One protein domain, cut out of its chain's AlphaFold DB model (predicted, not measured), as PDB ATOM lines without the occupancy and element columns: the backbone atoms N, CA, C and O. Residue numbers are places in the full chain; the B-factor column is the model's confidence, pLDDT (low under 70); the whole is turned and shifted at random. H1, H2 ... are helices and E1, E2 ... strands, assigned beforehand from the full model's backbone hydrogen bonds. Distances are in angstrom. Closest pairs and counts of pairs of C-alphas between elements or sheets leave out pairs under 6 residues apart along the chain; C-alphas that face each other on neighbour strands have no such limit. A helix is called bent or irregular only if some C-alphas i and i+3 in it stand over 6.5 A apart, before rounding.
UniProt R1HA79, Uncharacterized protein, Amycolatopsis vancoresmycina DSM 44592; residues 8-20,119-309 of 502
ATOM      1  N   ALA A   8    -107.240 -65.134  88.447       48.03
ATOM      2  CA  ALA A   8    -106.403 -65.734  87.427       48.03
ATOM      3  C   ALA A   8    -107.284 -66.657  86.604       48.03
ATOM      4  O   ALA A   8    -107.686 -67.723  87.073       48.03
ATOM      5  N   GLY A   9    -107.607 -66.196  85.409       39.72
ATOM      6  CA  GLY A   9    -108.573 -66.829  84.558       39.72
ATOM      7  C   GLY A   9    -108.062 -68.060  83.831       39.72
ATOM      8  O   GLY A   9    -106.875 -68.424  83.786       39.72
ATOM      9  N   ASN A  10    -109.073 -68.718  83.294       44.72
ATOM     10  CA  ASN A  10    -109.132 -70.112  82.921       44.72
ATOM     11  C   ASN A  10    -107.976 -70.560  82.016       44.72
ATOM     12  O   ASN A  10    -107.727 -69.964  80.971       44.72
ATOM     13  N   ARG A  11    -107.325 -71.689  82.324       40.56
ATOM     14  CA  ARG A  11    -106.534 -72.388  81.304       40.56
ATOM     15  C   ARG A  11    -107.516 -72.890  80.253       40.56
ATOM     16  O   ARG A  11    -108.368 -73.716  80.570       40.56
ATOM     17  N   ALA A  12    -107.364 -72.450  79.005       35.09
ATOM     18  CA  ALA A  12    -107.983 -73.090  77.855       35.09
ATOM     19  C   ALA A  12    -107.512 -74.558  77.791       35.09
ATOM     20  O   ALA A  12    -106.467 -74.874  77.229       35.09
ATOM     21  N   ILE A  13    -108.208 -75.463  78.476       39.03
ATOM     22  CA  ILE A  13    -109.175 -76.399  77.901       39.03
ATOM     23  C   ILE A  13    -108.759 -77.142  76.599       39.03
ATOM     24  O   ILE A  13    -109.077 -78.317  76.460       39.03
ATOM     25  N   GLY A  14    -107.916 -76.598  75.718       35.12
ATOM     26  CA  GLY A  14    -107.459 -77.267  74.495       35.12
ATOM     27  C   GLY A  14    -106.741 -78.607  74.713       35.12
ATOM     28  O   GLY A  14    -106.827 -79.485  73.861       35.12
ATOM     29  N   ALA A  15    -106.085 -78.810  75.860       35.19
ATOM     30  CA  ALA A  15    -105.346 -80.045  76.131       35.19
ATOM     31  C   ALA A  15    -106.068 -81.034  77.074       35.19
ATOM     32  O   ALA A  15    -105.741 -82.217  77.081       35.19
ATOM     33  N   LEU A  16    -107.083 -80.579  77.819       34.88
ATOM     34  CA  LEU A  16    -107.943 -81.429  78.664       34.88
ATOM     35  C   LEU A  16    -109.175 -81.969  77.907       34.88
ATOM     36  O   LEU A  16    -109.820 -82.900  78.380       34.88
ATOM     37  N   LEU A  17    -109.497 -81.418  76.730       40.50
ATOM     38  CA  LEU A  17    -110.720 -81.724  75.976       40.50
ATOM     39  C   LEU A  17    -110.595 -82.716  74.817       40.50
ATOM     40  O   LEU A  17    -111.597 -83.001  74.165       40.50
ATOM     41  N   SER A  18    -109.420 -83.277  74.536       39.53
ATOM     42  CA  SER A  18    -109.272 -84.210  73.407       39.53
ATOM     43  C   SER A  18    -109.905 -85.592  73.650       39.53
ATOM     44  O   SER A  18    -109.739 -86.487  72.823       39.53
ATOM     45  N   GLY A  19    -110.608 -85.806  74.774       31.55
ATOM     46  CA  GLY A  19    -111.292 -87.067  75.100       31.55
ATOM     47  C   GLY A  19    -110.357 -88.274  75.231       31.55
ATOM     48  O   GLY A  19    -110.808 -89.390  75.475       31.55
ATOM     49  N   ARG A  20    -109.046 -88.067  75.090       28.98
ATOM     50  CA  ARG A  20    -108.022 -89.058  75.368       28.98
ATOM     51  C   ARG A  20    -107.575 -88.831  76.795       28.98
ATOM     52  O   ARG A  20    -106.986 -87.803  77.111       28.98
ATOM     53  N   ALA A 119     -89.498 -58.987  82.617       86.75
ATOM     54  CA  ALA A 119     -89.950 -57.689  82.114       86.75
ATOM     55  C   ALA A 119     -90.940 -57.807  80.938       86.75
ATOM     56  O   ALA A 119     -91.606 -56.837  80.587       86.75
ATOM     57  N   LEU A 120     -91.058 -58.998  80.339       86.94
ATOM     58  CA  LEU A 120     -91.992 -59.293  79.254       86.94
ATOM     59  C   LEU A 120     -93.356 -59.809  79.746       86.94
ATOM     60  O   LEU A 120     -94.200 -60.184  78.928       86.94
ATOM     61  N   ILE A 121     -93.589 -59.828  81.062       85.38
ATOM     62  CA  ILE A 121     -94.907 -60.093  81.644       85.38
ATOM     63  C   ILE A 121     -95.790 -58.846  81.468       85.38
ATOM     64  O   ILE A 121     -95.382 -57.735  81.800       85.38
ATOM     65  N   ASN A 122     -97.035 -59.032  81.015       83.38
ATOM     66  CA  ASN A 122     -98.032 -57.965  80.828       83.38
ATOM     67  C   ASN A 122     -97.611 -56.854  79.848       83.38
ATOM     68  O   ASN A 122     -97.956 -55.685  80.050       83.38
ATOM     69  N   ILE A 123     -96.899 -57.207  78.781       82.06
ATOM     70  CA  ILE A 123     -96.550 -56.259  77.725       82.06
ATOM     71  C   ILE A 123     -97.684 -56.134  76.709       82.06
ATOM     72  O   ILE A 123     -98.385 -57.099  76.404       82.06
ATOM     73  N   GLY A 124     -97.885 -54.919  76.206       79.06
ATOM     74  CA  GLY A 124     -98.830 -54.664  75.126       79.06
ATOM     75  C   GLY A 124     -98.323 -55.178  73.778       79.06
ATOM     76  O   GLY A 124     -97.531 -56.115  73.678       79.06
ATOM     77  N   VAL A 125     -98.782 -54.516  72.726       80.81
ATOM     78  CA  VAL A 125     -98.377 -54.757  71.342       80.81
ATOM     79  C   VAL A 125     -96.847 -54.657  71.186       80.81
ATOM     80  O   VAL A 125     -96.235 -53.695  71.652       80.81
ATOM     81  N   ARG A 126     -96.220 -55.650  70.535       81.88
ATOM     82  CA  ARG A 126     -94.765 -55.668  70.262       81.88
ATOM     83  C   ARG A 126     -94.326 -54.499  69.356       81.88
ATOM     84  O   ARG A 126     -95.150 -53.943  68.642       81.88
ATOM     85  N   PRO A 127     -93.040 -54.109  69.318       75.44
ATOM     86  CA  PRO A 127     -92.568 -53.134  68.335       75.44
ATOM     87  C   PRO A 127     -92.518 -53.720  66.909       75.44
ATOM     88  O   PRO A 127     -92.364 -54.928  66.712       75.44
ATOM     89  N   GLY A 128     -92.603 -52.847  65.901       82.50
ATOM     90  CA  GLY A 128     -92.429 -53.201  64.487       82.50
ATOM     91  C   GLY A 128     -93.574 -54.032  63.892       82.50
ATOM     92  O   GLY A 128     -94.724 -53.928  64.313       82.50
ATOM     93  N   ALA A 129     -93.262 -54.867  62.896       77.62
ATOM     94  CA  ALA A 129     -94.253 -55.674  62.173       77.62
ATOM     95  C   ALA A 129     -95.024 -56.650  63.083       77.62
ATOM     96  O   ALA A 129     -96.220 -56.866  62.898       77.62
ATOM     97  N   LEU A 130     -94.359 -57.189  64.112       77.69
ATOM     98  CA  LEU A 130     -94.998 -58.032  65.125       77.69
ATOM     99  C   LEU A 130     -96.062 -57.268  65.924       77.69
ATOM    100  O   LEU A 130     -97.050 -57.860  66.348       77.69
ATOM    101  N   GLY A 131     -95.883 -55.958  66.090       83.31
ATOM    102  CA  GLY A 131     -96.874 -55.094  66.712       83.31
ATOM    103  C   GLY A 131     -98.137 -54.922  65.892       83.31
ATOM    104  O   GLY A 131     -99.250 -55.029  66.399       83.31
ATOM    105  N   VAL A 132     -97.973 -54.701  64.591       86.69
ATOM    106  CA  VAL A 132     -99.112 -54.571  63.676       86.69
ATOM    107  C   VAL A 132     -99.972 -55.839  63.712       86.69
ATOM    108  O   VAL A 132    -101.195 -55.746  63.807       86.69
ATOM    109  N   ALA A 133     -99.333 -57.015  63.727       89.31
ATOM    110  CA  ALA A 133    -100.024 -58.296  63.861       89.31
ATOM    111  C   ALA A 133    -100.740 -58.445  65.216       89.31
ATOM    112  O   ALA A 133    -101.914 -58.807  65.243       89.31
ATOM    113  N   ASP A 134    -100.077 -58.121  66.331       90.06
ATOM    114  CA  ASP A 134    -100.689 -58.198  67.665       90.06
ATOM    115  C   ASP A 134    -101.924 -57.291  67.772       90.06
ATOM    116  O   ASP A 134    -102.969 -57.723  68.256       90.06
ATOM    117  N   ALA A 135    -101.838 -56.049  67.285       91.50
ATOM    118  CA  ALA A 135    -102.954 -55.107  67.306       91.50
ATOM    119  C   ALA A 135    -104.146 -55.606  66.472       91.50
ATOM    120  O   ALA A 135    -105.284 -55.588  66.948       91.50
ATOM    121  N   ALA A 136    -103.888 -56.099  65.254       94.69
ATOM    122  CA  ALA A 136    -104.921 -56.666  64.389       94.69
ATOM    123  C   ALA A 136    -105.580 -57.900  65.022       94.69
ATOM    124  O   ALA A 136    -106.806 -58.034  65.004       94.69
ATOM    125  N   ASN A 137    -104.784 -58.771  65.643       95.56
ATOM    126  CA  ASN A 137    -105.300 -59.962  66.294       95.56
ATOM    127  C   ASN A 137    -106.139 -59.637  67.534       95.56
ATOM    128  O   ASN A 137    -107.213 -60.213  67.706       95.56
ATOM    129  N   ILE A 138    -105.702 -58.697  68.378       95.69
ATOM    130  CA  ILE A 138    -106.499 -58.238  69.527       95.69
ATOM    131  C   ILE A 138    -107.842 -57.678  69.040       95.69
ATOM    132  O   ILE A 138    -108.885 -58.034  69.591       95.69
ATOM    133  N   ALA A 139    -107.844 -56.860  67.982       97.25
ATOM    134  CA  ALA A 139    -109.074 -56.310  67.415       97.25
ATOM    135  C   ALA A 139    -110.021 -57.411  66.899       97.25
ATOM    136  O   ALA A 139    -111.228 -57.367  67.164       97.25
ATOM    137  N   ALA A 140    -109.485 -58.428  66.218       98.06
ATOM    138  CA  ALA A 140    -110.259 -59.582  65.760       98.06
ATOM    139  C   ALA A 140    -110.852 -60.377  66.938       98.06
ATOM    140  O   ALA A 140    -112.042 -60.694  66.932       98.06
ATOM    141  N   LEU A 141    -110.059 -60.629  67.983       97.38
ATOM    142  CA  LEU A 141    -110.495 -61.341  69.183       97.38
ATOM    143  C   LEU A 141    -111.640 -60.601  69.900       97.38
ATOM    144  O   LEU A 141    -112.671 -61.199  70.214       97.38
ATOM    145  N   VAL A 142    -111.497 -59.286  70.097       98.31
ATOM    146  CA  VAL A 142    -112.519 -58.421  70.718       98.31
ATOM    147  C   VAL A 142    -113.800 -58.371  69.880       98.31
ATOM    148  O   VAL A 142    -114.905 -58.397  70.433       98.31
ATOM    149  N   THR A 143    -113.673 -58.346  68.551       98.62
ATOM    150  CA  THR A 143    -114.815 -58.379  67.623       98.62
ATOM    151  C   THR A 143    -115.579 -59.698  67.738       98.62
ATOM    152  O   THR A 143    -116.798 -59.692  67.926       98.62
ATOM    153  N   ASN A 144    -114.866 -60.828  67.714       98.31
ATOM    154  CA  ASN A 144    -115.454 -62.162  67.847       98.31
ATOM    155  C   ASN A 144    -116.169 -62.344  69.194       98.31
ATOM    156  O   ASN A 144    -117.292 -62.856  69.242       98.31
ATOM    157  N   ALA A 145    -115.555 -61.874  70.282       98.44
ATOM    158  CA  ALA A 145    -116.143 -61.907  71.617       98.44
ATOM    159  C   ALA A 145    -117.386 -61.016  71.725       98.44
ATOM    160  O   ALA A 145    -118.411 -61.441  72.258       98.44
ATOM    161  N   THR A 146    -117.336 -59.806  71.161       98.75
ATOM    162  CA  THR A 146    -118.481 -58.885  71.120       98.75
ATOM    163  C   THR A 146    -119.664 -59.499  70.374       98.75
ATOM    164  O   THR A 146    -120.792 -59.450  70.870       98.75
ATOM    165  N   ALA A 147    -119.417 -60.118  69.216       98.56
ATOM    166  CA  ALA A 147    -120.449 -60.802  68.446       98.56
ATOM    167  C   ALA A 147    -121.089 -61.944  69.254       98.56
ATOM    168  O   ALA A 147    -122.313 -62.016  69.351       98.56
ATOM    169  N   LEU A 148    -120.275 -62.784  69.902       98.50
ATOM    170  CA  LEU A 148    -120.770 -63.899  70.711       98.50
ATOM    171  C   LEU A 148    -121.579 -63.425  71.928       98.50
ATOM    172  O   LEU A 148    -122.655 -63.962  72.192       98.50
ATOM    173  N   ILE A 149    -121.122 -62.383  72.632       98.62
ATOM    174  CA  ILE A 149    -121.885 -61.774  73.729       98.62
ATOM    175  C   ILE A 149    -123.243 -61.260  73.227       98.62
ATOM    176  O   ILE A 149    -124.265 -61.513  73.868       98.62
ATOM    177  N   ASN A 150    -123.272 -60.565  72.084       98.62
ATOM    178  CA  ASN A 150    -124.508 -60.037  71.504       98.62
ATOM    179  C   ASN A 150    -125.506 -61.158  71.162       98.62
ATOM    180  O   ASN A 150    -126.694 -61.013  71.457       98.62
ATOM    181  N   THR A 151    -125.031 -62.293  70.636       98.38
ATOM    182  CA  THR A 151    -125.859 -63.491  70.416       98.38
ATOM    183  C   THR A 151    -126.490 -63.986  71.719       98.38
ATOM    184  O   THR A 151    -127.701 -64.197  71.776       98.38
ATOM    185  N   VAL A 152    -125.704 -64.108  72.796       98.19
ATOM    186  CA  VAL A 152    -126.201 -64.583  74.101       98.19
ATOM    187  C   VAL A 152    -127.271 -63.650  74.681       98.19
ATOM    188  O   VAL A 152    -128.300 -64.112  75.173       98.19
ATOM    189  N   ILE A 153    -127.074 -62.329  74.616       98.12
ATOM    190  CA  ILE A 153    -128.025 -61.363  75.198       98.12
ATOM    191  C   ILE A 153    -129.250 -61.086  74.311       98.12
ATOM    192  O   ILE A 153    -130.216 -60.496  74.805       98.12
ATOM    193  N   GLY A 154    -129.227 -61.518  73.044       96.31
ATOM    194  CA  GLY A 154    -130.246 -61.252  72.023       96.31
ATOM    195  C   GLY A 154    -131.601 -61.941  72.230       96.31
ATOM    196  O   GLY A 154    -132.546 -61.639  71.513       96.31
ATOM    197  N   GLY A 155    -131.731 -62.834  73.217       94.88
ATOM    198  CA  GLY A 155    -133.004 -63.470  73.595       94.88
ATOM    199  C   GLY A 155    -133.157 -64.922  73.142       94.88
ATOM    200  O   GLY A 155    -133.787 -65.708  73.847       94.88
ATOM    201  N   ALA A 156    -132.513 -65.314  72.037       96.62
ATOM    202  CA  ALA A 156    -132.543 -66.694  71.534       96.62
ATOM    203  C   ALA A 156    -131.986 -67.719  72.547       96.62
ATOM    204  O   ALA A 156    -132.424 -68.865  72.571       96.62
ATOM    205  N   HIS A 157    -131.080 -67.287  73.431       97.62
ATOM    206  CA  HIS A 157    -130.435 -68.124  74.452       97.62
ATOM    207  C   HIS A 157    -130.990 -67.921  75.870       97.62
ATOM    208  O   HIS A 157    -130.351 -68.290  76.857       97.62
ATOM    209  N   ASP A 158    -132.202 -67.374  76.018       98.12
ATOM    210  CA  ASP A 158    -132.811 -67.198  77.345       98.12
ATOM    211  C   ASP A 158    -133.082 -68.538  78.027       98.12
ATOM    212  O   ASP A 158    -132.949 -68.638  79.243       98.12
ATOM    213  N   GLY A 159    -133.407 -69.582  77.257       97.25
ATOM    214  CA  GLY A 159    -133.497 -70.949  77.771       97.25
ATOM    215  C   GLY A 159    -132.196 -71.394  78.441       97.25
ATOM    216  O   GLY A 159    -132.223 -71.826  79.592       97.25
ATOM    217  N   ASP A 160    -131.056 -71.197  77.776       98.00
ATOM    218  CA  ASP A 160    -129.739 -71.544  78.317       98.00
ATOM    219  C   ASP A 160    -129.397 -70.736  79.571       98.00
ATOM    220  O   ASP A 160    -128.957 -71.291  80.579       98.00
ATOM    221  N   LEU A 161    -129.672 -69.428  79.557       98.00
ATOM    222  CA  LEU A 161    -129.462 -68.570  80.724       98.00
ATOM    223  C   LEU A 161    -130.316 -69.012  81.920       98.00
ATOM    224  O   LEU A 161    -129.818 -69.008  83.048       98.00
ATOM    225  N   ARG A 162    -131.568 -69.442  81.698       97.50
ATOM    226  CA  ARG A 162    -132.424 -70.004  82.760       97.50
ATOM    227  C   ARG A 162    -131.864 -71.312  83.306       97.50
ATOM    228  O   ARG A 162    -131.931 -71.521  84.514       97.50
ATOM    229  N   GLN A 163    -131.314 -72.172  82.451       97.56
ATOM    230  CA  GLN A 163    -130.718 -73.439  82.877       97.56
ATOM    231  C   GLN A 163    -129.466 -73.230  83.735       97.56
ATOM    232  O   GLN A 163    -129.271 -73.971  84.695       97.56
ATOM    233  N   VAL A 164    -128.637 -72.230  83.421       97.31
ATOM    234  CA  VAL A 164    -127.387 -71.962  84.151       97.31
ATOM    235  C   VAL A 164    -127.630 -71.138  85.417       97.31
ATOM    236  O   VAL A 164    -127.207 -71.535  86.502       97.31
ATOM    237  N   PHE A 165    -128.317 -69.998  85.306       96.75
ATOM    238  CA  PHE A 165    -128.446 -69.023  86.399       96.75
ATOM    239  C   PHE A 165    -129.784 -69.101  87.146       96.75
ATOM    240  O   PHE A 165    -129.932 -68.494  88.209       96.75
ATOM    241  N   GLY A 166    -130.757 -69.846  86.623       95.69
ATOM    242  CA  GLY A 166    -132.125 -69.892  87.131       95.69
ATOM    243  C   GLY A 166    -133.023 -68.797  86.529       95.69
ATOM    244  O   GLY A 166    -132.532 -67.719  86.171       95.69
ATOM    245  N   PRO A 167    -134.351 -69.023  86.439       94.25
ATOM    246  CA  PRO A 167    -135.290 -68.068  85.846       94.25
ATOM    247  C   PRO A 167    -135.228 -66.628  86.381       94.25
ATOM    248  O   PRO A 167    -135.213 -65.714  85.555       94.25
ATOM    249  N   PRO A 168    -135.112 -66.387  87.703       95.94
ATOM    250  CA  PRO A 168    -135.078 -65.024  88.243       95.94
ATOM    251  C   PRO A 168    -133.843 -64.209  87.827       95.94
ATOM    252  O   PRO A 168    -133.844 -62.987  87.933       95.94
ATOM    253  N   ASN A 169    -132.781 -64.868  87.354       97.50
ATOM    254  CA  ASN A 169    -131.467 -64.251  87.177       97.50
ATOM    255  C   ASN A 169    -131.106 -63.949  85.718       97.50
ATOM    256  O   ASN A 169    -130.024 -63.421  85.464       97.50
ATOM    257  N   VAL A 170    -131.988 -64.240  84.753       97.94
ATOM    258  CA  VAL A 170    -131.716 -64.019  83.318       97.94
ATOM    259  C   VAL A 170    -131.400 -62.550  83.027       97.94
ATOM    260  O   VAL A 170    -130.415 -62.251  82.352       97.94
ATOM    261  N   ALA A 171    -132.198 -61.623  83.567       98.25
ATOM    262  CA  ALA A 171    -131.987 -60.189  83.368       98.25
ATOM    263  C   ALA A 171    -130.633 -59.729  83.936       98.25
ATOM    264  O   ALA A 171    -129.867 -59.054  83.245       98.25
ATOM    265  N   THR A 172    -130.300 -60.169  85.154       98.00
ATOM    266  CA  THR A 172    -129.012 -59.897  85.806       98.00
ATOM    267  C   THR A 172    -127.841 -60.464  85.006       98.00
ATOM    268  O   THR A 172    -126.846 -59.772  84.800       98.00
ATOM    269  N   ALA A 173    -127.953 -61.697  84.505       97.94
ATOM    270  CA  ALA A 173    -126.915 -62.310  83.684       97.94
ATOM    271  C   ALA A 173    -126.683 -61.518  82.385       97.94
ATOM    272  O   ALA A 173    -125.542 -61.185  82.071       97.94
ATOM    273  N   LYS A 174    -127.751 -61.121  81.679       98.62
ATOM    274  CA  LYS A 174    -127.649 -60.272  80.478       98.62
ATOM    275  C   LYS A 174    -127.019 -58.908  80.763       98.62
ATOM    276  O   LYS A 174    -126.231 -58.424  79.954       98.62
ATOM    277  N   ALA A 175    -127.360 -58.281  81.889       98.38
ATOM    278  CA  ALA A 175    -126.753 -57.014  82.292       98.38
ATOM    279  C   ALA A 175    -125.235 -57.155  82.498       98.38
ATOM    280  O   ALA A 175    -124.476 -56.302  82.043       98.38
ATOM    281  N   ARG A 176    -124.787 -58.269  83.087       97.94
ATOM    282  CA  ARG A 176    -123.361 -58.546  83.309       97.94
ATOM    283  C   ARG A 176    -122.593 -58.849  82.022       97.94
ATOM    284  O   ARG A 176    -121.484 -58.351  81.857       97.94
ATOM    285  N   TYR A 177    -123.208 -59.555  81.067       98.62
ATOM    286  CA  TYR A 177    -122.667 -59.689  79.706       98.62
ATOM    287  C   TYR A 177    -122.492 -58.335  79.009       98.62
ATOM    288  O   TYR A 177    -121.456 -58.094  78.392       98.62
ATOM    289  N   ARG A 178    -123.476 -57.431  79.121       98.62
ATOM    290  CA  ARG A 178    -123.363 -56.072  78.566       98.62
ATOM    291  C   ARG A 178    -122.216 -55.292  79.208       98.62
ATOM    292  O   ARG A 178    -121.370 -54.780  78.484       98.62
ATOM    293  N   ALA A 179    -122.132 -55.289  80.537       98.00
ATOM    294  CA  ALA A 179    -121.045 -54.627  81.258       98.00
ATOM    295  C   ALA A 179    -119.660 -55.191  80.884       98.00
ATOM    296  O   ALA A 179    -118.718 -54.426  80.675       98.00
ATOM    297  N   ALA A 180    -119.548 -56.515  80.725       97.25
ATOM    298  CA  ALA A 180    -118.330 -57.174  80.256       97.25
ATOM    299  C   ALA A 180    -117.935 -56.711  78.846       97.25
ATOM    300  O   ALA A 180    -116.802 -56.277  78.632       97.25
ATOM    301  N   ARG A 181    -118.876 -56.729  77.892       98.44
ATOM    302  CA  ARG A 181    -118.658 -56.246  76.519       98.44
ATOM    303  C   ARG A 181    -118.192 -54.792  76.499       98.44
ATOM    304  O   ARG A 181    -117.227 -54.469  75.808       98.44
ATOM    305  N   ASP A 182    -118.872 -53.921  77.236       98.31
ATOM    306  CA  ASP A 182    -118.582 -52.488  77.228       98.31
ATOM    307  C   ASP A 182    -117.202 -52.216  77.853       98.31
ATOM    308  O   ASP A 182    -116.402 -51.462  77.291       98.31
ATOM    309  N   ARG A 183    -116.853 -52.909  78.950       97.06
ATOM    310  CA  ARG A 183    -115.526 -52.777  79.566       97.06
ATOM    311  C   ARG A 183    -114.410 -53.355  78.702       97.06
ATOM    312  O   ARG A 183    -113.367 -52.720  78.589       97.06
ATOM    313  N   MET A 184    -114.614 -54.507  78.067       97.75
ATOM    314  CA  MET A 184    -113.644 -55.093  77.134       97.75
ATOM    315  C   MET A 184    -113.324 -54.126  75.986       97.75
ATOM    316  O   MET A 184    -112.153 -53.886  75.698       97.75
ATOM    317  N   ASN A 185    -114.346 -53.517  75.376       98.31
ATOM    318  CA  ASN A 185    -114.158 -52.529  74.310       98.31
ATOM    319  C   ASN A 185    -113.455 -51.254  74.811       98.31
ATOM    320  O   ASN A 185    -112.576 -50.722  74.128       98.31
ATOM    321  N   TYR A 186    -113.768 -50.794  76.027       97.56
ATOM    322  CA  TYR A 186    -113.021 -49.711  76.671       97.56
ATOM    323  C   TYR A 186    -111.535 -50.072  76.839       97.56
ATOM    324  O   TYR A 186    -110.661 -49.303  76.447       97.56
ATOM    325  N   LEU A 187    -111.221 -51.255  77.371       96.12
ATOM    326  CA  LEU A 187    -109.835 -51.679  77.581       96.12
ATOM    327  C   LEU A 187    -109.078 -51.856  76.260       96.12
ATOM    328  O   LEU A 187    -107.915 -51.467  76.171       96.12
ATOM    329  N   HIS A 188    -109.738 -52.378  75.225       96.56
ATOM    330  CA  HIS A 188    -109.181 -52.482  73.878       96.56
ATOM    331  C   HIS A 188    -108.779 -51.109  73.318       96.56
ATOM    332  O   HIS A 188    -107.620 -50.910  72.954       96.56
ATOM    333  N   THR A 189    -109.706 -50.147  73.316       96.69
ATOM    334  CA  THR A 189    -109.478 -48.792  72.774       96.69
ATOM    335  C   THR A 189    -108.426 -47.993  73.543       96.69
ATOM    336  O   THR A 189    -107.830 -47.078  72.988       96.69
ATOM    337  N   HIS A 190    -108.148 -48.362  74.797       95.00
ATOM    338  CA  HIS A 190    -107.113 -47.743  75.631       95.00
ATOM    339  C   HIS A 190    -105.800 -48.543  75.671       95.00
ATOM    340  O   HIS A 190    -104.954 -48.284  76.530       95.00
ATOM    341  N   HIS A 191    -105.628 -49.532  74.785       93.56
ATOM    342  CA  HIS A 191    -104.443 -50.396  74.718       93.56
ATOM    343  C   HIS A 191    -104.121 -51.095  76.054       93.56
ATOM    344  O   HIS A 191    -102.966 -51.224  76.463       93.56
ATOM    345  N   ARG A 192    -105.166 -51.542  76.758       94.25
ATOM    346  CA  ARG A 192    -105.098 -52.244  78.050       94.25
ATOM    347  C   ARG A 192    -105.410 -53.739  77.951       94.25
ATOM    348  O   ARG A 192    -105.657 -54.375  78.974       94.25
ATOM    349  N   ILE A 193    -105.387 -54.299  76.745       93.94
ATOM    350  CA  ILE A 193    -105.323 -55.747  76.534       93.94
ATOM    351  C   ILE A 193    -103.858 -56.089  76.263       93.94
ATOM    352  O   ILE A 193    -103.284 -55.625  75.279       93.94
ATOM    353  N   VAL A 194    -103.240 -56.828  77.179       92.19
ATOM    354  CA  VAL A 194    -101.804 -57.140  77.183       92.19
ATOM    355  C   VAL A 194    -101.579 -58.650  77.145       92.19
ATOM    356  O   VAL A 194    -102.523 -59.433  77.236       92.19
ATOM    357  N   THR A 195    -100.326 -59.074  77.040       89.62
ATOM    358  CA  THR A 195     -99.955 -60.486  77.081       89.62
ATOM    359  C   THR A 195     -98.646 -60.725  77.811       89.62
ATOM    360  O   THR A 195     -97.834 -59.822  78.007       89.62
ATOM    361  N   ASP A 196     -98.443 -61.965  78.236       85.56
ATOM    362  CA  ASP A 196     -97.181 -62.423  78.786       85.56
ATOM    363  C   ASP A 196     -96.304 -63.054  77.699       85.56
ATOM    364  O   ASP A 196     -96.531 -64.189  77.286       85.56
ATOM    365  N   ARG A 197     -95.248 -62.356  77.272       85.88
ATOM    366  CA  ARG A 197     -94.258 -62.913  76.334       85.88
ATOM    367  C   ARG A 197     -93.051 -63.544  77.036       85.88
ATOM    368  O   ARG A 197     -92.182 -64.085  76.356       85.88
ATOM    369  N   SER A 198     -93.004 -63.539  78.371       85.25
ATOM    370  CA  SER A 198     -91.990 -64.289  79.129       85.25
ATOM    371  C   SER A 198     -92.272 -65.800  79.124       85.25
ATOM    372  O   SER A 198     -91.352 -66.610  79.244       85.25
ATOM    373  N   GLY A 199     -93.538 -66.192  78.943       81.56
ATOM    374  CA  GLY A 199     -94.002 -67.578  79.025       81.56
ATOM    375  C   GLY A 199     -94.395 -68.019  80.438       81.56
ATOM    376  O   GLY A 199     -94.828 -69.158  80.606       81.56
ATOM    377  N   TYR A 200     -94.273 -67.138  81.433       85.62
ATOM    378  CA  TYR A 200     -94.688 -67.360  82.813       85.62
ATOM    379  C   TYR A 200     -96.158 -67.785  82.954       85.62
ATOM    380  O   TYR A 200     -96.447 -68.735  83.674       85.62
ATOM    381  N   SER A 201     -97.096 -67.155  82.245       82.44
ATOM    382  CA  SER A 201     -98.525 -67.476  82.324       82.44
ATOM    383  C   SER A 201     -98.799 -68.933  81.946       82.44
ATOM    384  O   SER A 201     -99.595 -69.603  82.600       82.44
ATOM    385  N   ALA A 202     -98.080 -69.480  80.960       78.94
ATOM    386  CA  ALA A 202     -98.209 -70.893  80.597       78.94
ATOM    387  C   ALA A 202     -97.750 -71.828  81.736       78.94
ATOM    388  O   ALA A 202     -98.431 -72.822  82.028       78.94
ATOM    389  N   GLU A 203     -96.644 -71.481  82.407       78.75
ATOM    390  CA  GLU A 203     -96.107 -72.200  83.574       78.75
ATOM    391  C   GLU A 203     -97.037 -72.140  84.772       78.75
ATOM    392  O   GLU A 203     -97.297 -73.147  85.429       78.75
ATOM    393  N   ALA A 204     -97.559 -70.948  85.032       83.25
ATOM    394  CA  ALA A 204     -98.470 -70.688  86.123       83.25
ATOM    395  C   ALA A 204     -99.881 -71.228  85.846       83.25
ATOM    396  O   ALA A 204    -100.728 -71.168  86.728       83.25
ATOM    397  N   GLY A 205    -100.136 -71.779  84.654       78.94
ATOM    398  CA  GLY A 205    -101.435 -72.323  84.253       78.94
ATOM    399  C   GLY A 205    -102.524 -71.265  84.101       78.94
ATOM    400  O   GLY A 205    -103.695 -71.566  84.290       78.94
ATOM    401  N   VAL A 206    -102.122 -70.047  83.755       81.50
ATOM    402  CA  VAL A 206    -102.965 -68.867  83.590       81.50
ATOM    403  C   VAL A 206    -103.315 -68.702  82.112       81.50
ATOM    404  O   VAL A 206    -102.413 -68.547  81.282       81.50
ATOM    405  N   GLY A 207    -104.607 -68.709  81.771       80.69
ATOM    406  CA  GLY A 207    -105.048 -68.300  80.432       80.69
ATOM    407  C   GLY A 207    -105.232 -66.791  80.317       80.69
ATOM    408  O   GLY A 207    -104.855 -66.210  79.299       80.69
ATOM    409  N   GLY A 208    -105.708 -66.143  81.378       84.44
ATOM    410  CA  GLY A 208    -105.777 -64.690  81.470       84.44
ATOM    411  C   GLY A 208    -105.688 -64.183  82.908       84.44
ATOM    412  O   GLY A 208    -105.785 -64.946  83.859       84.44
ATOM    413  N   LEU A 209    -105.398 -62.897  83.079       82.81
ATOM    414  CA  LEU A 209    -105.352 -62.210  84.371       82.81
ATOM    415  C   LEU A 209    -105.999 -60.850  84.205       82.81
ATOM    416  O   LEU A 209    -105.540 -60.047  83.387       82.81
ATOM    417  N   THR A 210    -107.004 -60.565  85.024       85.06
ATOM    418  CA  THR A 210    -107.799 -59.356  84.845       85.06
ATOM    419  C   THR A 210    -107.956 -58.556  86.122       85.06
ATOM    420  O   THR A 210    -108.181 -59.070  87.219       85.06
ATOM    421  N   ASP A 211    -107.871 -57.244  85.949       81.19
ATOM    422  CA  ASP A 211    -108.354 -56.272  86.906       81.19
ATOM    423  C   ASP A 211    -109.253 -55.241  86.206       81.19
ATOM    424  O   ASP A 211    -109.553 -55.344  85.016       81.19
ATOM    425  N   ALA A 212    -109.721 -54.236  86.948       80.56
ATOM    426  CA  ALA A 212    -110.601 -53.231  86.368       80.56
ATOM    427  C   ALA A 212    -109.940 -52.504  85.186       80.56
ATOM    428  O   ALA A 212    -110.628 -52.125  84.247       80.56
ATOM    429  N   ASN A 213    -108.627 -52.292  85.207       86.19
ATOM    430  CA  ASN A 213    -107.882 -51.433  84.292       86.19
ATOM    431  C   ASN A 213    -107.135 -52.184  83.188       86.19
ATOM    432  O   ASN A 213    -106.539 -51.520  82.336       86.19
ATOM    433  N   ARG A 214    -107.129 -53.521  83.195       90.56
ATOM    434  CA  ARG A 214    -106.352 -54.324  82.247       90.56
ATOM    435  C   ARG A 214    -106.854 -55.763  82.158       90.56
ATOM    436  O   ARG A 214    -107.139 -56.377  83.180       90.56
ATOM    437  N   ILE A 215    -106.845 -56.305  80.941       91.62
ATOM    438  CA  ILE A 215    -106.962 -57.743  80.667       91.62
ATOM    439  C   ILE A 215    -105.602 -58.218  80.149       91.62
ATOM    440  O   ILE A 215    -105.083 -57.671  79.177       91.62
ATOM    441  N   SER A 216    -105.005 -59.208  80.796       89.88
ATOM    442  CA  SER A 216    -103.807 -59.896  80.321       89.88
ATOM    443  C   SER A 216    -104.201 -61.266  79.799       89.88
ATOM    444  O   SER A 216    -104.945 -61.971  80.469       89.88
ATOM    445  N   LEU A 217    -103.727 -61.644  78.617       88.75
ATOM    446  CA  LEU A 217    -104.033 -62.927  77.989       88.75
ATOM    447  C   LEU A 217    -102.752 -63.708  77.702       88.75
ATOM    448  O   LEU A 217    -101.702 -63.138  77.393       88.75
ATOM    449  N   MET A 218    -102.832 -65.033  77.742       85.81
ATOM    450  CA  MET A 218    -101.748 -65.892  77.274       85.81
ATOM    451  C   MET A 218    -101.437 -65.629  75.786       85.81
ATOM    452  O   MET A 218    -102.355 -65.334  75.017       85.81
ATOM    453  N   PRO A 219    -100.176 -65.789  75.336       84.69
ATOM    454  CA  PRO A 219     -99.776 -65.556  73.944       84.69
ATOM    455  C   PRO A 219    -100.679 -66.215  72.908       84.69
ATOM    456  O   PRO A 219    -101.117 -65.556  71.975       84.69
ATOM    457  N   GLY A 220    -101.036 -67.487  73.121       84.50
ATOM    458  CA  GLY A 220    -101.877 -68.243  72.191       84.50
ATOM    459  C   GLY A 220    -103.272 -67.647  71.977       84.50
ATOM    460  O   GLY A 220    -103.859 -67.881  70.925       84.50
ATOM    461  N   ALA A 221    -103.785 -66.853  72.924       86.88
ATOM    462  CA  ALA A 221    -105.051 -66.146  72.762       86.88
ATOM    463  C   ALA A 221    -104.944 -64.994  71.760       86.88
ATOM    464  O   ALA A 221    -105.825 -64.823  70.918       86.88
ATOM    465  N   ILE A 222    -103.838 -64.247  71.810       88.31
ATOM    466  CA  ILE A 222    -103.543 -63.181  70.848       88.31
ATOM    467  C   ILE A 222    -103.098 -63.769  69.514       88.31
ATOM    468  O   ILE A 222    -103.495 -63.287  68.465       88.31
ATOM    469  N   ASP A 223    -102.291 -64.822  69.518       88.88
ATOM    470  CA  ASP A 223    -101.725 -65.363  68.283       88.88
ATOM    471  C   ASP A 223    -102.781 -66.142  67.456       88.88
ATOM    472  O   ASP A 223    -102.621 -66.309  66.247       88.88
ATOM    473  N   HIS A 224    -103.901 -66.556  68.073       91.00
ATOM    474  CA  HIS A 224    -105.010 -67.271  67.422       91.00
ATOM    475  C   HIS A 224    -106.390 -66.657  67.752       91.00
ATOM    476  O   HIS A 224    -107.210 -67.290  68.427       91.00
ATOM    477  N   PRO A 225    -106.701 -65.448  67.248       93.31
ATOM    478  CA  PRO A 225    -107.875 -64.669  67.665       93.31
ATOM    479  C   PRO A 225    -109.228 -65.220  67.174       93.31
ATOM    480  O   PRO A 225    -110.286 -64.777  67.621       93.31
ATOM    481  N   ALA A 226    -109.206 -66.173  66.236       92.44
ATOM    482  CA  ALA A 226    -110.393 -66.850  65.709       92.44
ATOM    483  C   ALA A 226    -110.707 -68.178  66.418       92.44
ATOM    484  O   ALA A 226    -111.739 -68.784  66.144       92.44
ATOM    485  N   ASN A 227    -109.828 -68.659  67.301       94.00
ATOM    486  CA  ASN A 227    -110.077 -69.886  68.046       94.00
ATOM    487  C   ASN A 227    -111.194 -69.653  69.080       94.00
ATOM    488  O   ASN A 227    -111.092 -68.748  69.908       94.00
ATOM    489  N   ASP A 228    -112.237 -70.482  69.054       94.38
ATOM    490  CA  ASP A 228    -113.419 -70.292  69.902       94.38
ATOM    491  C   ASP A 228    -113.113 -70.376  71.412       94.38
ATOM    492  O   ASP A 228    -113.732 -69.653  72.192       94.38
ATOM    493  N   GLU A 229    -112.131 -71.177  71.849       90.06
ATOM    494  CA  GLU A 229    -111.708 -71.202  73.261       90.06
ATOM    495  C   GLU A 229    -111.065 -69.876  73.676       90.06
ATOM    496  O   GLU A 229    -111.318 -69.387  74.774       90.06
ATOM    497  N   ASN A 230    -110.294 -69.245  72.788       92.81
ATOM    498  CA  ASN A 230    -109.710 -67.927  73.049       92.81
ATOM    499  C   ASN A 230    -110.785 -66.832  73.106       92.81
ATOM    500  O   ASN A 230    -110.692 -65.909  73.918       92.81
ATOM    501  N   VAL A 231    -111.832 -66.952  72.282       96.12
ATOM    502  CA  VAL A 231    -112.999 -66.057  72.321       96.12
ATOM    503  C   VAL A 231    -113.760 -66.213  73.641       96.12
ATOM    504  O   VAL A 231    -114.128 -65.216  74.255       96.12
ATOM    505  N   VAL A 232    -113.974 -67.442  74.117       94.94
ATOM    506  CA  VAL A 232    -114.599 -67.684  75.429       94.94
ATOM    507  C   VAL A 232    -113.711 -67.183  76.569       94.94
ATOM    508  O   VAL A 232    -114.221 -66.569  77.505       94.94
ATOM    509  N   LEU A 233    -112.394 -67.369  76.467       92.69
ATOM    510  CA  LEU A 233    -111.430 -66.886  77.451       92.69
ATOM    511  C   LEU A 233    -111.494 -65.363  77.619       92.69
ATOM    512  O   LEU A 233    -111.636 -64.883  78.738       92.69
ATOM    513  N   ILE A 234    -111.464 -64.576  76.539       95.38
ATOM    514  CA  ILE A 234    -111.568 -63.115  76.693       95.38
ATOM    515  C   ILE A 234    -112.946 -62.683  77.227       95.38
ATOM    516  O   ILE A 234    -113.034 -61.674  77.920       95.38
ATOM    517  N   ILE A 235    -114.022 -63.443  76.971       96.69
ATOM    518  CA  ILE A 235    -115.336 -63.191  77.592       96.69
ATOM    519  C   ILE A 235    -115.270 -63.435  79.104       96.69
ATOM    520  O   ILE A 235    -115.798 -62.621  79.862       96.69
ATOM    521  N   HIS A 236    -114.616 -64.515  79.540       94.50
ATOM    522  CA  HIS A 236    -114.362 -64.792  80.954       94.50
ATOM    523  C   HIS A 236    -113.605 -63.628  81.607       94.50
ATOM    524  O   HIS A 236    -114.080 -63.043  82.579       94.50
ATOM    525  N   GLU A 237    -112.489 -63.207  81.013       93.06
ATOM    526  CA  GLU A 237    -111.718 -62.067  81.513       93.06
ATOM    527  C   GLU A 237    -112.555 -60.779  81.553       93.06
ATOM    528  O   GLU A 237    -112.592 -60.059  82.552       93.06
ATOM    529  N   ALA A 238    -113.322 -60.507  80.497       95.38
ATOM    530  CA  ALA A 238    -114.204 -59.350  80.433       95.38
ATOM    531  C   ALA A 238    -115.268 -59.347  81.544       95.38
ATOM    532  O   ALA A 238    -115.673 -58.269  81.993       95.38
ATOM    533  N   MET A 239    -115.707 -60.517  82.023       95.06
ATOM    534  CA  MET A 239    -116.626 -60.606  83.159       95.06
ATOM    535  C   MET A 239    -116.004 -60.045  84.430       95.06
ATOM    536  O   MET A 239    -116.669 -59.256  85.105       95.06
ATOM    537  N   HIS A 240    -114.743 -60.373  84.714       90.75
ATOM    538  CA  HIS A 240    -114.016 -59.806  85.849       90.75
ATOM    539  C   HIS A 240    -113.794 -58.304  85.705       90.75
ATOM    540  O   HIS A 240    -114.027 -57.553  86.653       90.75
ATOM    541  N   ALA A 241    -113.392 -57.848  84.514       91.19
ATOM    542  CA  ALA A 241    -113.143 -56.429  84.272       91.19
ATOM    543  C   ALA A 241    -114.417 -55.585  84.431       91.19
ATOM    544  O   ALA A 241    -114.387 -54.509  85.032       91.19
ATOM    545  N   GLY A 242    -115.528 -56.045  83.848       93.25
ATOM    546  CA  GLY A 242    -116.764 -55.271  83.730       93.25
ATOM    547  C   GLY A 242    -117.683 -55.334  84.945       93.25
ATOM    548  O   GLY A 242    -118.590 -54.511  85.053       93.25
ATOM    549  N   ASN A 243    -117.484 -56.287  85.863       91.88
ATOM    550  CA  ASN A 243    -118.448 -56.558  86.926       91.88
ATOM    551  C   ASN A 243    -117.782 -56.637  88.302       91.88
ATOM    552  O   ASN A 243    -117.244 -57.668  88.692       91.88
ATOM    553  N   PHE A 244    -117.945 -55.589  89.114       81.44
ATOM    554  CA  PHE A 244    -117.402 -55.554  90.479       81.44
ATOM    555  C   PHE A 244    -117.880 -56.691  91.390       81.44
ATOM    556  O   PHE A 244    -117.210 -56.957  92.378       81.44
ATOM    557  N   GLY A 245    -119.020 -57.328  91.087       75.88
ATOM    558  CA  GLY A 245    -119.569 -58.467  91.828       75.88
ATOM    559  C   GLY A 245    -119.192 -59.847  91.271       75.88
ATOM    560  O   GLY A 245    -119.652 -60.845  91.822       75.88
ATOM    561  N   VAL A 246    -118.407 -59.916  90.190       80.44
ATOM    562  CA  VAL A 246    -117.786 -61.151  89.677       80.44
ATOM    563  C   VAL A 246    -116.343 -61.167  90.176       80.44
ATOM    564  O   VAL A 246    -115.395 -60.838  89.465       80.44
ATOM    565  N   VAL A 247    -116.218 -61.408  91.480       67.00
ATOM    566  CA  VAL A 247    -114.985 -61.172  92.247       67.00
ATOM    567  C   VAL A 247    -114.076 -62.387  92.350       67.00
ATOM    568  O   VAL A 247    -112.971 -62.231  92.850       67.00
ATOM    569  N   ASP A 248    -114.543 -63.571  91.954       66.31
ATOM    570  CA  ASP A 248    -113.822 -64.817  92.196       66.31
ATOM    571  C   ASP A 248    -114.167 -65.884  91.153       66.31
ATOM    572  O   ASP A 248    -115.285 -65.920  90.629       66.31
ATOM    573  N   ASP A 249    -113.223 -66.791  90.933       67.06
ATOM    574  CA  ASP A 249    -113.432 -68.046  90.228       67.06
ATOM    575  C   ASP A 249    -113.837 -69.109  91.243       67.06
ATOM    576  O   ASP A 249    -113.050 -69.961  91.674       67.06
ATOM    577  N   ARG A 250    -115.117 -69.090  91.631       70.62
ATOM    578  CA  ARG A 250    -115.716 -70.054  92.578       70.62
ATOM    579  C   ARG A 250    -115.808 -71.472  91.996       70.62
ATOM    580  O   ARG A 250    -116.689 -72.241  92.365       70.62
ATOM    581  N   GLY A 251    -114.926 -71.856  91.089       74.12
ATOM    582  CA  GLY A 251    -114.885 -73.149  90.426       74.12
ATOM    583  C   GLY A 251    -114.972 -73.002  88.919       74.12
ATOM    584  O   GLY A 251    -115.659 -72.125  88.401       74.12
ATOM    585  N   TYR A 252    -114.309 -73.920  88.239       80.69
ATOM    586  CA  TYR A 252    -114.325 -74.090  86.796       80.69
ATOM    587  C   TYR A 252    -115.243 -75.251  86.406       80.69
ATOM    588  O   TYR A 252    -115.644 -76.017  87.283       80.69
ATOM    589  N   PRO A 253    -115.573 -75.437  85.116       84.19
ATOM    590  CA  PRO A 253    -116.417 -76.546  84.672       84.19
ATOM    591  C   PRO A 253    -116.017 -77.934  85.193       84.19
ATOM    592  O   PRO A 253    -116.888 -78.760  85.444       84.19
ATOM    593  N   ALA A 254    -114.717 -78.183  85.384       80.31
ATOM    594  CA  ALA A 254    -114.207 -79.433  85.945       80.31
ATOM    595  C   ALA A 254    -114.237 -79.481  87.484       80.31
ATOM    596  O   ALA A 254    -114.138 -80.557  88.065       80.31
ATOM    597  N   SER A 255    -114.366 -78.336  88.158       82.31
ATOM    598  CA  SER A 255    -114.284 -78.268  89.611       82.31
ATOM    599  C   SER A 255    -115.426 -79.025  90.293       82.31
ATOM    600  O   SER A 255    -116.568 -79.009  89.812       82.31
ATOM    601  N   PRO A 256    -115.164 -79.598  91.483       81.69
ATOM    602  CA  PRO A 256    -116.185 -80.269  92.270       81.69
ATOM    603  C   PRO A 256    -117.414 -79.376  92.474       81.69
ATOM    604  O   PRO A 256    -117.311 -78.198  92.845       81.69
ATOM    605  N   SER A 257    -118.588 -79.959  92.219       88.06
ATOM    606  CA  SER A 257    -119.896 -79.334  92.440       88.06
ATOM    607  C   SER A 257    -120.184 -78.071  91.605       88.06
ATOM    608  O   SER A 257    -121.087 -77.315  91.961       88.06
ATOM    609  N   PHE A 258    -119.480 -77.832  90.488       91.06
ATOM    610  CA  PHE A 258    -119.655 -76.631  89.648       91.06
ATOM    611  C   PHE A 258    -121.114 -76.362  89.226       91.06
ATOM    612  O   PHE A 258    -121.606 -75.232  89.332       91.06
ATOM    613  N   VAL A 259    -121.835 -77.401  88.792       93.94
ATOM    614  CA  VAL A 259    -123.251 -77.303  88.381       93.94
ATOM    615  C   VAL A 259    -124.202 -77.100  89.571       93.94
ATOM    616  O   VAL A 259    -125.308 -76.573  89.416       93.94
ATOM    617  N   SER A 260    -123.737 -77.440  90.775       94.31
ATOM    618  CA  SER A 260    -124.515 -77.472  92.014       94.31
ATOM    619  C   SER A 260    -124.318 -76.245  92.905       94.31
ATOM    620  O   SER A 260    -124.759 -76.227  94.054       94.31
ATOM    621  N   LEU A 261    -123.665 -75.198  92.396       93.00
ATOM    622  CA  LEU A 261    -123.468 -73.955  93.138       93.00
ATOM    623  C   LEU A 261    -124.770 -73.174  93.343       93.00
ATOM    624  O   LEU A 261    -125.721 -73.272  92.558       93.00
ATOM    625  N   ARG A 262    -124.820 -72.356  94.400       93.38
ATOM    626  CA  ARG A 262    -125.975 -71.481  94.647       93.38
ATOM    627  C   ARG A 262    -126.047 -70.406  93.569       93.38
ATOM    628  O   ARG A 262    -125.030 -69.981  93.032       93.38
ATOM    629  N   ALA A 263    -127.248 -69.908  93.294       92.31
ATOM    630  CA  ALA A 263    -127.459 -68.899  92.255       92.31
ATOM    631  C   ALA A 263    -126.601 -67.632  92.449       92.31
ATOM    632  O   ALA A 263    -126.024 -67.129  91.489       92.31
ATOM    633  N   VAL A 264    -126.455 -67.157  93.693       91.50
ATOM    634  CA  VAL A 264    -125.592 -66.006  94.016       91.50
ATOM    635  C   VAL A 264    -124.114 -66.282  93.724       91.50
ATOM    636  O   VAL A 264    -123.407 -65.393  93.258       91.50
ATOM    637  N   ASP A 265    -123.658 -67.519  93.937       92.44
ATOM    638  CA  ASP A 265    -122.280 -67.922  93.657       92.44
ATOM    639  C   ASP A 265    -122.041 -68.040  92.151       92.44
ATOM    640  O   ASP A 265    -121.019 -67.567  91.669       92.44
ATOM    641  N   LYS A 266    -123.014 -68.580  91.404       94.38
ATOM    642  CA  LYS A 266    -122.978 -68.655  89.934       94.38
ATOM    643  C   LYS A 266    -122.919 -67.273  89.302       94.38
ATOM    644  O   LYS A 266    -122.115 -67.034  88.413       94.38
ATOM    645  N   LEU A 267    -123.749 -66.344  89.782       94.31
ATOM    646  CA  LEU A 267    -123.674 -64.953  89.352       94.31
ATOM    647  C   LEU A 267    -122.290 -64.383  89.674       94.31
ATOM    648  O   LEU A 267    -121.702 -63.717  88.836       94.31
ATOM    649  N   GLY A 268    -121.739 -64.648  90.855       92.12
ATOM    650  CA  GLY A 268    -120.413 -64.170  91.249       92.12
ATOM    651  C   GLY A 268    -119.211 -64.802  90.535       92.12
ATOM    652  O   GLY A 268    -118.100 -64.386  90.847       92.12
ATOM    653  N   ASN A 269    -119.408 -65.759  89.620       91.44
ATOM    654  CA  ASN A 269    -118.346 -66.587  89.043       91.44
ATOM    655  C   ASN A 269    -118.252 -66.439  87.517       91.44
ATOM    656  O   ASN A 269    -119.202 -66.776  86.806       91.44
ATOM    657  N   ALA A 270    -117.107 -65.989  86.995       92.25
ATOM    658  CA  ALA A 270    -116.922 -65.768  85.556       92.25
ATOM    659  C   ALA A 270    -117.047 -67.065  84.744       92.25
ATOM    660  O   ALA A 270    -117.656 -67.062  83.673       92.25
ATOM    661  N   ALA A 271    -116.597 -68.197  85.288       91.88
ATOM    662  CA  ALA A 271    -116.693 -69.492  84.618       91.88
ATOM    663  C   ALA A 271    -118.143 -69.931  84.311       91.88
ATOM    664  O   ALA A 271    -118.383 -70.617  83.316       91.88
ATOM    665  N   HIS A 272    -119.151 -69.510  85.093       95.38
ATOM    666  CA  HIS A 272    -120.563 -69.776  84.750       95.38
ATOM    667  C   HIS A 272    -121.027 -68.980  83.526       95.38
ATOM    668  O   HIS A 272    -121.902 -69.442  82.793       95.38
ATOM    669  N   TYR A 273    -120.419 -67.822  83.261       96.44
ATOM    670  CA  TYR A 273    -120.666 -67.039  82.050       96.44
ATOM    671  C   TYR A 273    -119.961 -67.597  80.811       96.44
ATOM    672  O   TYR A 273    -120.222 -67.135  79.707       96.44
ATOM    673  N   GLU A 274    -119.118 -68.619  80.937       95.50
ATOM    674  CA  GLU A 274    -118.584 -69.321  79.767       95.50
ATOM    675  C   GLU A 274    -119.572 -70.341  79.203       95.50
ATOM    676  O   GLU A 274    -119.542 -70.637  78.012       95.50
ATOM    677  N   VAL A 275    -120.459 -70.886  80.045       96.69
ATOM    678  CA  VAL A 275    -121.294 -72.045  79.698       96.69
ATOM    679  C   VAL A 275    -122.184 -71.757  78.490       96.69
ATOM    680  O   VAL A 275    -122.240 -72.561  77.563       96.69
ATOM    681  N   VAL A 276    -122.855 -70.602  78.456       97.81
ATOM    682  CA  VAL A 276    -123.749 -70.259  77.337       97.81
ATOM    683  C   VAL A 276    -122.966 -69.956  76.050       97.81
ATOM    684  O   VAL A 276    -123.279 -70.581  75.039       97.81
ATOM    685  N   PRO A 277    -121.910 -69.115  76.045       97.56
ATOM    686  CA  PRO A 277    -120.995 -68.993  74.906       97.56
ATOM    687  C   PRO A 277    -120.481 -70.339  74.373       97.56
ATOM    688  O   PRO A 277    -120.484 -70.559  73.163       97.56
ATOM    689  N   ARG A 278    -120.111 -71.272  75.263       96.94
ATOM    690  CA  ARG A 278    -119.689 -72.634  74.892       96.94
ATOM    691  C   ARG A 278    -120.803 -73.419  74.204       96.94
ATOM    692  O   ARG A 278    -120.530 -74.070  73.200       96.94
ATOM    693  N   ARG A 279    -122.051 -73.338  74.686       97.00
ATOM    694  CA  ARG A 279    -123.221 -73.959  74.027       97.00
ATOM    695  C   ARG A 279    -123.439 -73.409  72.624       97.00
ATOM    696  O   ARG A 279    -123.604 -74.194  71.699       97.00
ATOM    697  N   VAL A 280    -123.374 -72.085  72.461       97.06
ATOM    698  CA  VAL A 280    -123.527 -71.415  71.155       97.06
ATOM    699  C   VAL A 280    -122.486 -71.913  70.149       97.06
ATOM    700  O   VAL A 280    -122.793 -72.068  68.971       97.06
ATOM    701  N   ARG A 281    -121.259 -72.174  70.610       95.06
ATOM    702  CA  ARG A 281    -120.131 -72.618  69.777       95.06
ATOM    703  C   ARG A 281    -119.974 -74.139  69.680       95.06
ATOM    704  O   ARG A 281    -119.058 -74.601  69.016       95.06
ATOM    705  N   GLY A 282    -120.828 -74.923  70.341       94.50
ATOM    706  CA  GLY A 282    -120.700 -76.385  70.368       94.50
ATOM    707  C   GLY A 282    -119.412 -76.884  71.038       94.50
ATOM    708  O   GLY A 282    -118.927 -77.966  70.714       94.50
ATOM    709  N   LEU A 283    -118.842 -76.105  71.962       90.44
ATOM    710  CA  LEU A 283    -117.614 -76.474  72.662       90.44
ATOM    711  C   LEU A 283    -117.892 -77.517  73.756       90.44
ATOM    712  O   LEU A 283    -118.995 -77.561  74.321       90.44
ATOM    713  N   PRO A 284    -116.900 -78.342  74.129       88.12
ATOM    714  CA  PRO A 284    -117.015 -79.197  75.303       88.12
ATOM    715  C   PRO A 284    -117.162 -78.391  76.600       88.12
ATOM    716  O   PRO A 284    -116.930 -77.178  76.644       88.12
ATOM    717  N   ASN A 285    -117.588 -79.071  77.671       86.62
ATOM    718  CA  ASN A 285    -117.992 -78.437  78.933       86.62
ATOM    719  C   ASN A 285    -119.090 -77.364  78.753       86.62
ATOM    720  O   ASN A 285    -119.241 -76.463  79.574       86.62
ATOM    721  N   SER A 286    -119.875 -77.460  77.678       90.12
ATOM    722  CA  SER A 286    -121.069 -76.640  77.447       90.12
ATOM    723  C   SER A 286    -122.258 -77.079  78.301       90.12
ATOM    724  O   SER A 286    -123.221 -76.326  78.446       90.12
ATOM    725  N   PHE A 287    -122.203 -78.288  78.875       92.50
ATOM    726  CA  PHE A 287    -123.293 -78.883  79.651       92.50
ATOM    727  C   PHE A 287    -124.625 -78.766  78.909       92.50
ATOM    728  O   PHE A 287    -125.615 -78.268  79.456       92.50
ATOM    729  N   LEU A 288    -124.617 -79.119  77.621       92.19
ATOM    730  CA  LEU A 288    -125.779 -78.969  76.759       92.19
ATOM    731  C   LEU A 288    -126.988 -79.672  77.399       92.19
ATOM    732  O   LEU A 288    -126.871 -80.782  77.915       92.19
ATOM    733  N   HIS A 289    -128.125 -78.974  77.442       87.62
ATOM    734  CA  HIS A 289    -129.378 -79.429  78.067       87.62
ATOM    735  C   HIS A 289    -129.323 -79.733  79.577       87.62
ATOM    736  O   HIS A 289    -130.287 -80.249  80.138       87.62
ATOM    737  N   THR A 290    -128.237 -79.385  80.270       95.00
ATOM    738  CA  THR A 290    -128.127 -79.571  81.723       95.00
ATOM    739  C   THR A 290    -128.682 -78.358  82.467       95.00
ATOM    740  O   THR A 290    -128.302 -77.218  82.180       95.00
ATOM    741  N   VAL A 291    -129.535 -78.608  83.467       96.44
ATOM    742  CA  VAL A 291    -130.029 -77.595  84.414       96.44
ATOM    743  C   VAL A 291    -129.137 -77.576  85.648       96.44
ATOM    744  O   VAL A 291    -128.925 -78.600  86.292       96.44
ATOM    745  N   PHE A 292    -128.614 -76.404  85.994       96.94
ATOM    746  CA  PHE A 292    -127.715 -76.238  87.126       96.94
ATOM    747  C   PHE A 292    -128.537 -76.022  88.400       96.94
ATOM    748  O   PHE A 292    -128.981 -74.905  88.687       96.94
ATOM    749  N   VAL A 293    -128.702 -77.074  89.199       96.25
ATOM    750  CA  VAL A 293    -129.526 -77.065  90.419       96.25
ATOM    751  C   VAL A 293    -128.633 -76.991  91.659       96.25
ATOM    752  O   VAL A 293    -127.780 -77.862  91.811       96.25
ATOM    753  N   PRO A 294    -128.788 -75.992  92.551       95.44
ATOM    754  CA  PRO A 294    -128.002 -75.931  93.781       95.44
ATOM    755  C   PRO A 294    -128.117 -77.216  94.614       95.44
ATOM    756  O   PRO A 294    -129.199 -77.798  94.700       95.44
ATOM    757  N   ALA A 295    -127.025 -77.648  95.245       94.88
ATOM    758  CA  ALA A 295    -127.030 -78.855  96.071       94.88
ATOM    759  C   ALA A 295    -128.079 -78.768  97.196       94.88
ATOM    760  O   ALA A 295    -128.205 -77.736  97.859       94.88
ATOM    761  N   GLY A 296    -128.824 -79.853  97.406       96.06
ATOM    762  CA  GLY A 296    -129.904 -79.929  98.392       96.06
ATOM    763  C   GLY A 296    -131.147 -79.107  98.037       96.06
ATOM    764  O   GLY A 296    -131.904 -78.748  98.935       96.06
ATOM    765  N   SER A 297    -131.354 -78.773  96.758       95.81
ATOM    766  CA  SER A 297    -132.481 -77.946  96.310       95.81
ATOM    767  C   SER A 297    -133.141 -78.472  95.031       95.81
ATOM    768  O   SER A 297    -132.668 -79.435  94.419       95.81
ATOM    769  N   SER A 298    -134.221 -77.803  94.619       94.94
ATOM    770  CA  SER A 298    -134.934 -78.072  93.371       94.94
ATOM    771  C   SER A 298    -135.200 -76.787  92.581       94.94
ATOM    772  O   SER A 298    -135.400 -75.719  93.158       94.94
ATOM    773  N   VAL A 299    -135.232 -76.893  91.252       92.88
ATOM    774  CA  VAL A 299    -135.577 -75.811  90.317       92.88
ATOM    775  C   VAL A 299    -136.595 -76.331  89.309       92.88
ATOM    776  O   VAL A 299    -136.359 -77.352  88.668       92.88
ATOM    777  N   THR A 300    -137.701 -75.612  89.122       93.12
ATOM    778  CA  THR A 300    -138.691 -75.925  88.082       93.12
ATOM    779  C   THR A 300    -138.437 -75.084  86.834       93.12
ATOM    780  O   THR A 300    -138.400 -73.854  86.900       93.12
ATOM    781  N   LEU A 301    -138.270 -75.739  85.685       92.75
ATOM    782  CA  LEU A 301    -138.061 -75.100  84.388       92.75
ATOM    783  C   LEU A 301    -138.868 -75.833  83.312       92.75
ATOM    784  O   LEU A 301    -138.806 -77.053  83.208       92.75
ATOM    785  N   GLY A 302    -139.644 -75.094  82.516       89.19
ATOM    786  CA  GLY A 302    -140.455 -75.688  81.444       89.19
ATOM    787  C   GLY A 302    -141.485 -76.712  81.935       89.19
ATOM    788  O   GLY A 302    -141.767 -77.665  81.227       89.19
ATOM    789  N   GLY A 303    -142.001 -76.556  83.160       91.06
ATOM    790  CA  GLY A 303    -142.937 -77.507  83.774       91.06
ATOM    791  C   GLY A 303    -142.285 -78.742  84.409       91.06
ATOM    792  O   GLY A 303    -142.984 -79.527  85.041       91.06
ATOM    793  N   HIS A 304    -140.963 -78.896  84.311       93.19
ATOM    794  CA  HIS A 304    -140.223 -80.009  84.907       93.19
ATOM    795  C   HIS A 304    -139.445 -79.556  86.143       93.19
ATOM    796  O   HIS A 304    -138.762 -78.532  86.114       93.19
ATOM    797  N   THR A 305    -139.531 -80.319  87.234       95.50
ATOM    798  CA  THR A 305    -138.760 -80.071  88.462       95.50
ATOM    799  C   THR A 305    -137.469 -80.875  88.439       95.50
ATOM    800  O   THR A 305    -137.485 -82.101  88.368       95.50
ATOM    801  N   HIS A 306    -136.347 -80.172  88.533       95.38
ATOM    802  CA  HIS A 306    -135.007 -80.734  88.614       95.38
ATOM    803  C   HIS A 306    -134.517 -80.641  90.060       95.38
ATOM    804  O   HIS A 306    -134.562 -79.558  90.636       95.38
ATOM    805  N   THR A 307    -134.029 -81.738  90.634       95.12
ATOM    806  CA  THR A 307    -133.586 -81.805  92.039       95.12
ATOM    807  C   THR A 307    -132.135 -82.259  92.113       95.12
ATOM    808  O   THR A 307    -131.749 -83.184  91.400       95.12
ATOM    809  N   ALA A 308    -131.344 -81.638  92.991       94.75
ATOM    810  CA  ALA A 308    -129.987 -82.071  93.308       94.75
ATOM    811  C   ALA A 308    -129.883 -82.471  94.789       94.75
ATOM    812  O   ALA A 308    -130.324 -81.707  95.655       94.75
ATOM    813  N   PRO A 309    -129.285 -83.632  95.113       94.31
ATOM    814  CA  PRO A 309    -129.075 -84.034  96.500       94.31
ATOM    815  C   PRO A 309    -128.105 -83.081  97.225       94.31
ATOM    816  O   PRO A 309    -127.330 -82.369  96.573       94.31
TER     817      PRO A 309
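Overview. This is residues 8 to 20 and 119 to 309 of the 502 residues of an uncharacterized protein of Amycolatopsis vancoresmycina DSM 44592 (UniProt R1HA79). Two long helices, H1 and H3, run side by side in opposite ways along the longest axis; H6 crosses both, and H8 packs beside H6 and across H1. A small sheet, E1 E3 E2, packs on H6 toward one end, while H2 and the hairpin of E4 and E5 lie toward the other. The printed part has 204 residues with eight named helices and five named strands, in the order H1 H2 H3 E1 H4 E2 E3 H5 H6 H7 H8 E4 E5: mostly helix. The three-stranded sheet is mixed, the two-stranded one antiparallel. The whole is compact, with a radius of gyration of the C-alphas of 16.9 A, and elongated, spanning 59 by 35 by 27 A.

Arrangement. Residues 8 to 9 pair antiparallel with residues 208 to 209 of E2, residues 208 to 211. H1, residues 129 to 153, touches H3, residues 167 to 189, at a shallow tilt of 19 degrees, opposite ways; their closest C-alphas, Ile 153 and Lys 174, are 5.4 A apart. H2, residues 158 to 165, touches residues 167 to 173 of H3, about perpendicular at 88 degrees, closest at C-alphas 161 and 170, 5.7 A. E1, residues 193 to 195, is parallel to its neighbour E3, residues 214 to 217, with N 194 and O 215 within hydrogen-bond range at 2.8 A. E2 and E3 form an antiparallel hairpin, with N 209 and O 216 at 2.8 A. H4, residues 200 to 203, and H5, residues 219 to 223, only graze this sheet. H6, residues 228 to 242, is over E3 and E2 at a height over the sheet of 8.8 A; H1, H3 and H6 on one face give two layers, helices and sheet. H6 touches residues 176 to 184 of H3, about perpendicular at 86 degrees, closest at C-alphas 180 and 242, 4.3 A. H7, residues 263 to 267, touches H2, closest at C-alphas 165 and 263, 5.9 A. H8, residues 272 to 280, touches H6 at a shallow tilt of 34 degrees, only just short of steep, opposite ways, closest at C-alphas 232 and 274, 6.1 A. E4, residues 297 to 301, and E5, residues 304 to 308, form an antiparallel hairpin, with N 299 and O 306 at 2.8 A. Every O i to N i+4 pair is within hydrogen-bond range in H1, H2, H5, H6 and H7, against 17 of 19 in H3 and 3 of 5 in H8; H4 is too short for one.

Along the chain. H1 begins at C-alpha 129 (-94.253, -55.674, 62.173) and is 36.6 A long. H3 is 34.8 A long and irregular, with C-alphas 168 and 171 7.5 A apart. H6 measures 20.7 A and H8 14.0 A. E5 ends at C-alpha 308 (-129.987, -82.071, 93.308).

Size, cuts and confidence. The two C-alphas farthest apart, Gly 128 and Gly 303, are 59.3 A apart. Residues 21 to 118 are not printed; C-alphas 20 and 119 stand 36.8 A apart across the cut. The links H6 to H7 and H8 to E4 are long. The model's pLDDT is under 70 at residues 8 to 20 and 247 to 249.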